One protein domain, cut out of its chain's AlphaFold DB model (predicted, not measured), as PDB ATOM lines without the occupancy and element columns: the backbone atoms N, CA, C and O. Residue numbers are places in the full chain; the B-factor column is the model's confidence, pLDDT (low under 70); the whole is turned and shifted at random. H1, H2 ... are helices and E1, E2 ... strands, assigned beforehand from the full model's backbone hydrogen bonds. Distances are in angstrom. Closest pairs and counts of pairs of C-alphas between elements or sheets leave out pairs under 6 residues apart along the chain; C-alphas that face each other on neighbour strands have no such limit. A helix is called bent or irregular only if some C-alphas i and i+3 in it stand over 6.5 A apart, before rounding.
ATOM      1  N   THR A  10     -10.446  41.394   6.599       95.94
ATOM      2  CA  THR A  10      -9.989  40.750   5.368       95.94
ATOM      3  C   THR A  10     -10.426  39.291   5.355       95.94
ATOM      4  O   THR A  10     -10.151  38.560   6.304       95.94
ATOM      5  N   CYS A  11     -11.075  38.860   4.271       94.38
ATOM      6  CA  CYS A  11     -11.334  37.443   4.020       94.38
ATOM      7  C   CYS A  11     -10.078  36.787   3.439       94.38
ATOM      8  O   CYS A  11      -9.524  37.287   2.456       94.38
ATOM      9  N   LEU A  12      -9.623  35.698   4.049       95.31
ATOM     10  CA  LEU A  12      -8.373  35.029   3.711       95.31
ATOM     11  C   LEU A  12      -8.556  33.508   3.754       95.31
ATOM     12  O   LEU A  12      -9.235  33.011   4.652       95.31
ATOM     13  N   PRO A  13      -7.910  32.747   2.855       95.94
ATOM     14  CA  PRO A  13      -7.701  31.323   3.074       95.94
ATOM     15  C   PRO A  13      -6.961  31.058   4.393       95.94
ATOM     16  O   PRO A  13      -6.025  31.789   4.739       95.94
ATOM     17  N   LEU A  14      -7.298  29.970   5.090       96.19
ATOM     18  CA  LEU A  14      -6.627  29.601   6.348       96.19
ATOM     19  C   LEU A  14      -5.107  29.444   6.167       96.19
ATOM     20  O   LEU A  14      -4.327  29.804   7.048       96.19
ATOM     21  N   LYS A  15      -4.664  28.956   4.998       95.81
ATOM     22  CA  LYS A  15      -3.244  28.879   4.627       95.81
ATOM     23  C   LYS A  15      -2.915  29.878   3.517       95.81
ATOM     24  O   LYS A  15      -2.688  29.498   2.374       95.81
ATOM     25  N   THR A  16      -2.881  31.171   3.837       93.94
ATOM     26  CA  THR A  16      -2.608  32.218   2.827       93.94
ATOM     27  C   THR A  16      -1.115  32.410   2.507       93.94
ATOM     28  O   THR A  16      -0.755  32.732   1.379       93.94
ATOM     29  N   SER A  17      -0.215  32.261   3.486       94.81
ATOM     30  CA  SER A  17       1.195  32.664   3.328       94.81
ATOM     31  C   SER A  17       2.106  31.506   2.924       94.81
ATOM     32  O   SER A  17       2.398  30.633   3.740       94.81
ATOM     33  N   GLY A  18       2.660  31.549   1.709       94.38
ATOM     34  CA  GLY A  18       3.660  30.574   1.254       94.38
ATOM     35  C   GLY A  18       4.952  30.570   2.084       94.38
ATOM     36  O   GLY A  18       5.588  29.531   2.221       94.38
ATOM     37  N   HIS A  19       5.320  31.686   2.725       96.44
ATOM     38  CA  HIS A  19       6.453  31.705   3.661       96.44
ATOM     39  C   HIS A  19       6.171  30.926   4.953       96.44
ATOM     40  O   HIS A  19       7.102  30.403   5.556       96.44
ATOM     41  N   ALA A  20       4.908  30.873   5.387       96.44
ATOM     42  CA  ALA A  20       4.514  30.171   6.605       96.44
ATOM     43  C   ALA A  20       4.158  28.701   6.340       96.44
ATOM     44  O   ALA A  20       4.475  27.843   7.157       96.44
ATOM     45  N   PHE A  21       3.517  28.419   5.201       96.25
ATOM     46  CA  PHE A  21       2.909  27.119   4.907       96.25
ATOM     47  C   PHE A  21       3.540  26.384   3.711       96.25
ATOM     48  O   PHE A  21       3.181  25.242   3.436       96.25
ATOM     49  N   GLY A  22       4.487  26.995   2.990       96.12
ATOM     50  CA  GLY A  22       5.159  26.364   1.850       96.12
ATOM     51  C   GLY A  22       4.170  25.843   0.801       96.12
ATOM     52  O   GLY A  22       3.188  26.508   0.491       96.12
ATOM     53  N   GLY A  23       4.411  24.633   0.290       95.31
ATOM     54  CA  GLY A  23       3.539  23.979  -0.699       95.31
ATOM     55  C   GLY A  23       2.200  23.472  -0.147       95.31
ATOM     56  O   GLY A  23       1.370  22.982  -0.908       95.31
ATOM     57  N   GLU A  24       1.938  23.584   1.161       95.56
ATOM     58  CA  GLU A  24       0.619  23.231   1.701       95.56
ATOM     59  C   GLU A  24      -0.481  24.179   1.208       95.56
ATOM     60  O   GLU A  24      -1.650  23.795   1.204       95.56
ATOM     61  N   ILE A  25      -0.120  25.393   0.770       95.00
ATOM     62  CA  ILE A  25      -1.073  26.348   0.191       95.00
ATOM     63  C   ILE A  25      -1.728  25.792  -1.080       95.00
ATOM     64  O   ILE A  25      -2.908  26.053  -1.303       95.00
ATOM     65  N   ASP A  26      -0.986  24.988  -1.852       93.88
ATOM     66  CA  ASP A  26      -1.401  24.457  -3.157       93.88
ATOM     67  C   ASP A  26      -2.389  23.289  -3.030       93.88
ATOM     68  O   ASP A  26      -3.024  22.894  -4.006       93.88
ATOM     69  N   THR A  27      -2.497  22.704  -1.834       95.38
ATOM     70  CA  THR A  27      -3.327  21.517  -1.571       95.38
ATOM     71  C   THR A  27      -4.496  21.790  -0.630       95.38
ATOM     72  O   THR A  27      -5.319  20.895  -0.426       95.38
ATOM     73  N   GLN A  28      -4.603  22.998  -0.058       95.06
ATOM     74  CA  GLN A  28      -5.782  23.359   0.730       95.06
ATOM     75  C   GLN A  28      -7.022  23.388  -0.187       95.06
ATOM     76  O   GLN A  28      -6.945  23.948  -1.285       95.06
ATOM     77  N   PRO A  29      -8.158  22.798   0.214       94.81
ATOM     78  CA  PRO A  29      -9.366  22.859  -0.598       94.81
ATOM     79  C   PRO A  29      -9.967  24.270  -0.635       94.81
ATOM     80  O   PRO A  29      -9.647  25.132   0.183       94.81
ATOM     81  N   VAL A  30     -10.873  24.490  -1.587       91.31
ATOM     82  CA  VAL A  30     -11.681  25.712  -1.679       91.31
ATOM     83  C   VAL A  30     -13.049  25.422  -1.067       91.31
ATOM     84  O   VAL A  30     -13.742  24.517  -1.525       91.31
ATOM     85  N   GLY A  31     -13.427  26.180  -0.040       92.50
ATOM     86  CA  GLY A  31     -14.681  26.003   0.693       92.50
ATOM     87  C   GLY A  31     -14.805  26.987   1.855       92.50
ATOM     88  O   GLY A  31     -13.820  27.619   2.246       92.50
ATOM     89  N   TRP A  32     -16.011  27.125   2.411       91.94
ATOM     90  CA  TRP A  32     -16.286  28.034   3.534       91.94
ATOM     91  C   TRP A  32     -15.507  27.658   4.800       91.94
ATOM     92  O   TRP A  32     -15.113  28.523   5.573       91.94
ATOM     93  N   GLU A  33     -15.225  26.373   4.979       95.19
ATOM     94  CA  GLU A  33     -14.404  25.807   6.048       95.19
ATOM     95  C   GLU A  33     -12.899  26.095   5.897       95.19
ATOM     96  O   GLU A  33     -12.119  25.817   6.807       95.19
ATOM     97  N   HIS A  34     -12.487  26.644   4.752       96.06
ATOM     98  CA  HIS A  34     -11.096  26.952   4.421       96.06
ATOM     99  C   HIS A  34     -10.821  28.451   4.294       96.06
ATOM    100  O   HIS A  34      -9.715  28.835   3.910       96.06
ATOM    101  N   VAL A  35     -11.784  29.295   4.666       95.56
ATOM    102  CA  VAL A  35     -11.637  30.751   4.712       95.56
ATOM    103  C   VAL A  35     -12.012  31.296   6.087       95.56
ATOM    104  O   VAL A  35     -12.848  30.740   6.793       95.56
ATOM    105  N   GLU A  36     -11.402  32.414   6.459       95.06
ATOM    106  CA  GLU A  36     -11.747  33.176   7.655       95.06
ATOM    107  C   GLU A  36     -11.845  34.667   7.335       95.06
ATOM    108  O   GLU A  36     -11.192  35.165   6.416       95.06
ATOM    109  N   VAL A  37     -12.636  35.397   8.123       95.19
ATOM    110  CA  VAL A  37     -12.601  36.861   8.129       95.19
ATOM    111  C   VAL A  37     -11.796  37.315   9.332       95.19
ATOM    112  O   VAL A  37     -12.255  37.248  10.471       95.19
ATOM    113  N   ARG A  38     -10.592  37.814   9.066       94.75
ATOM    114  CA  ARG A  38      -9.756  38.445  10.081       94.75
ATOM    115  C   ARG A  38     -10.174  39.903  10.227       94.75
ATOM    116  O   ARG A  38      -9.909  40.706   9.336       94.75
ATOM    117  N   VAL A  39     -10.841  40.231  11.328       95.81
ATOM    118  CA  VAL A  39     -11.268  41.604  11.639       95.81
ATOM    119  C   VAL A  39     -10.085  42.479  12.058       95.81
ATOM    120  O   VAL A  39      -9.166  42.018  12.733       95.81
ATOM    121  N   ASP A  40     -10.120  43.759  11.691       95.81
ATOM    122  CA  ASP A  40      -9.086  44.753  12.005       95.81
ATOM    123  C   ASP A  40      -9.278  45.310  13.427       95.81
ATOM    124  O   ASP A  40      -9.451  46.511  13.643       95.81
ATOM    125  N   LEU A  41      -9.295  44.409  14.412       94.75
ATOM    126  CA  LEU A  41      -9.473  44.710  15.829       94.75
ATOM    127  C   LEU A  41      -8.404  43.990  16.663       94.75
ATOM    128  O   LEU A  41      -8.049  42.853  16.346       94.75
ATOM    129  N   PRO A  42      -7.918  44.594  17.760       94.38
ATOM    130  CA  PRO A  42      -7.022  43.930  18.701       94.38
ATOM    131  C   PRO A  42      -7.816  42.982  19.620       94.38
ATOM    132  O   PRO A  42      -7.950  43.230  20.816       94.38
ATOM    133  N   ALA A  43      -8.393  41.925  19.046       93.88
ATOM    134  CA  ALA A  43      -9.158  40.907  19.758       93.88
ATOM    135  C   ALA A  43      -8.440  39.554  19.663       93.88
ATOM    136  O   ALA A  43      -8.175  39.064  18.569       93.88
ATOM    137  N   GLU A  44      -8.122  38.960  20.813       94.81
ATOM    138  CA  GLU A  44      -7.390  37.685  20.894       94.81
ATOM    139  C   GLU A  44      -8.299  36.497  21.238       94.81
ATOM    140  O   GLU A  44      -7.889  35.342  21.133       94.81
ATOM    141  N   ASP A  45      -9.541  36.768  21.640       95.75
ATOM    142  CA  ASP A  45     -10.501  35.749  22.031       95.75
ATOM    143  C   ASP A  45     -11.947  36.130  21.681       95.75
ATOM    144  O   ASP A  45     -12.263  37.233  21.223       95.75
ATOM    145  N   ARG A  46     -12.845  35.169  21.908       95.50
ATOM    146  CA  ARG A  46     -14.285  35.310  21.683       95.50
ATOM    147  C   ARG A  46     -14.894  36.458  22.492       95.50
ATOM    148  O   ARG A  46     -15.743  37.167  21.964       95.50
ATOM    149  N   ALA A  47     -14.472  36.646  23.743       96.94
ATOM    150  CA  ALA A  47     -15.045  37.661  24.621       96.94
ATOM    151  C   ALA A  47     -14.694  39.079  24.142       96.94
ATOM    152  O   ALA A  47     -15.540  39.969  24.193       96.94
ATOM    153  N   ALA A  48     -13.479  39.284  23.626       96.12
ATOM    154  CA  ALA A  48     -13.054  40.544  23.032       96.12
ATOM    155  C   ALA A  48     -13.828  40.870  21.743       96.12
ATOM    156  O   ALA A  48     -14.203  42.024  21.539       96.12
ATOM    157  N   LEU A  49     -14.112  39.867  20.902       95.62
ATOM    158  CA  LEU A  49     -14.937  40.048  19.700       95.62
ATOM    159  C   LEU A  49     -16.384  40.423  20.057       95.62
ATOM    160  O   LEU A  49     -16.914  41.392  19.516       95.62
ATOM    161  N   GLU A  50     -16.993  39.717  21.015       95.81
ATOM    162  CA  GLU A  50     -18.343  40.025  21.510       95.81
ATOM    163  C   GLU A  50     -18.404  41.419  22.152       95.81
ATOM    164  O   GLU A  50     -19.328  42.188  21.894       95.81
ATOM    165  N   ALA A  51     -17.387  41.796  22.936       94.56
ATOM    166  CA  ALA A  51     -17.283  43.132  23.525       94.56
ATOM    167  C   ALA A  51     -17.118  44.240  22.470       94.56
ATOM    168  O   ALA A  51     -17.540  45.373  22.700       94.56
ATOM    169  N   ALA A  52     -16.539  43.918  21.309       93.81
ATOM    170  CA  ALA A  52     -16.475  44.810  20.152       93.81
ATOM    171  C   ALA A  52     -17.794  44.866  19.352       93.81
ATOM    172  O   ALA A  52     -17.880  45.593  18.361       93.81
ATOM    173  N   GLY A  53     -18.824  44.131  19.786       94.88
ATOM    174  CA  GLY A  53     -20.157  44.121  19.191       94.88
ATOM    175  C   GLY A  53     -20.319  43.157  18.018       94.88
ATOM    176  O   GLY A  53     -21.273  43.318  17.268       94.88
TER     177      GLY A  53
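What this domain is: This is residues 10 to 53 of the 282 residues of a protein of Rhodocyclaceae bacterium (UniProt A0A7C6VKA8). A two-stranded antiparallel ribbon, E1 and E2, forms the middle of an elongated, open shape, with the irregular helix H1 toward one end and the short helix H2 at the other. Residues 14 to 34 make a wide loop that holds H1 and returns to E2. The printed part has 44 residues, in the order E1, H1, E2, H2, of mixed class; it is loose, with a radius of gyration of the C-alphas of 13.0 A, and spans 37 by 22 by 15 A.

Where its parts are: Strand E1, residues 10 to 13, begins at C-alpha 10 (-9.989, 40.750, 5.368). Helix H1, residues 18 to 26, is irregular: C-alphas 20 and 23 are 9.6 A apart. Strand E2, residues 35 to 39, measures 12.9 A. Helix H2, residues 46 to 51, ends at C-alpha 51 (-17.283, 43.132, 23.525).

How they stand to each other: E1 and E2 are antiparallel at 152 degrees; N 10 and O 38 are within hydrogen-bond range at 2.9 A. H2 is apart from E1 and H1. Every O i to N i+4 pair is within range in H2; in H1 1 of 5 is, beside 2 of 6 O i to N i+3 pairs.

The domain as a whole: The C-alphas farthest apart, of Gly 23 and Ala 51, are 37.2 A apart. The printed part has no cut, no link is long, and no printed residue is under 70 in pLDDT.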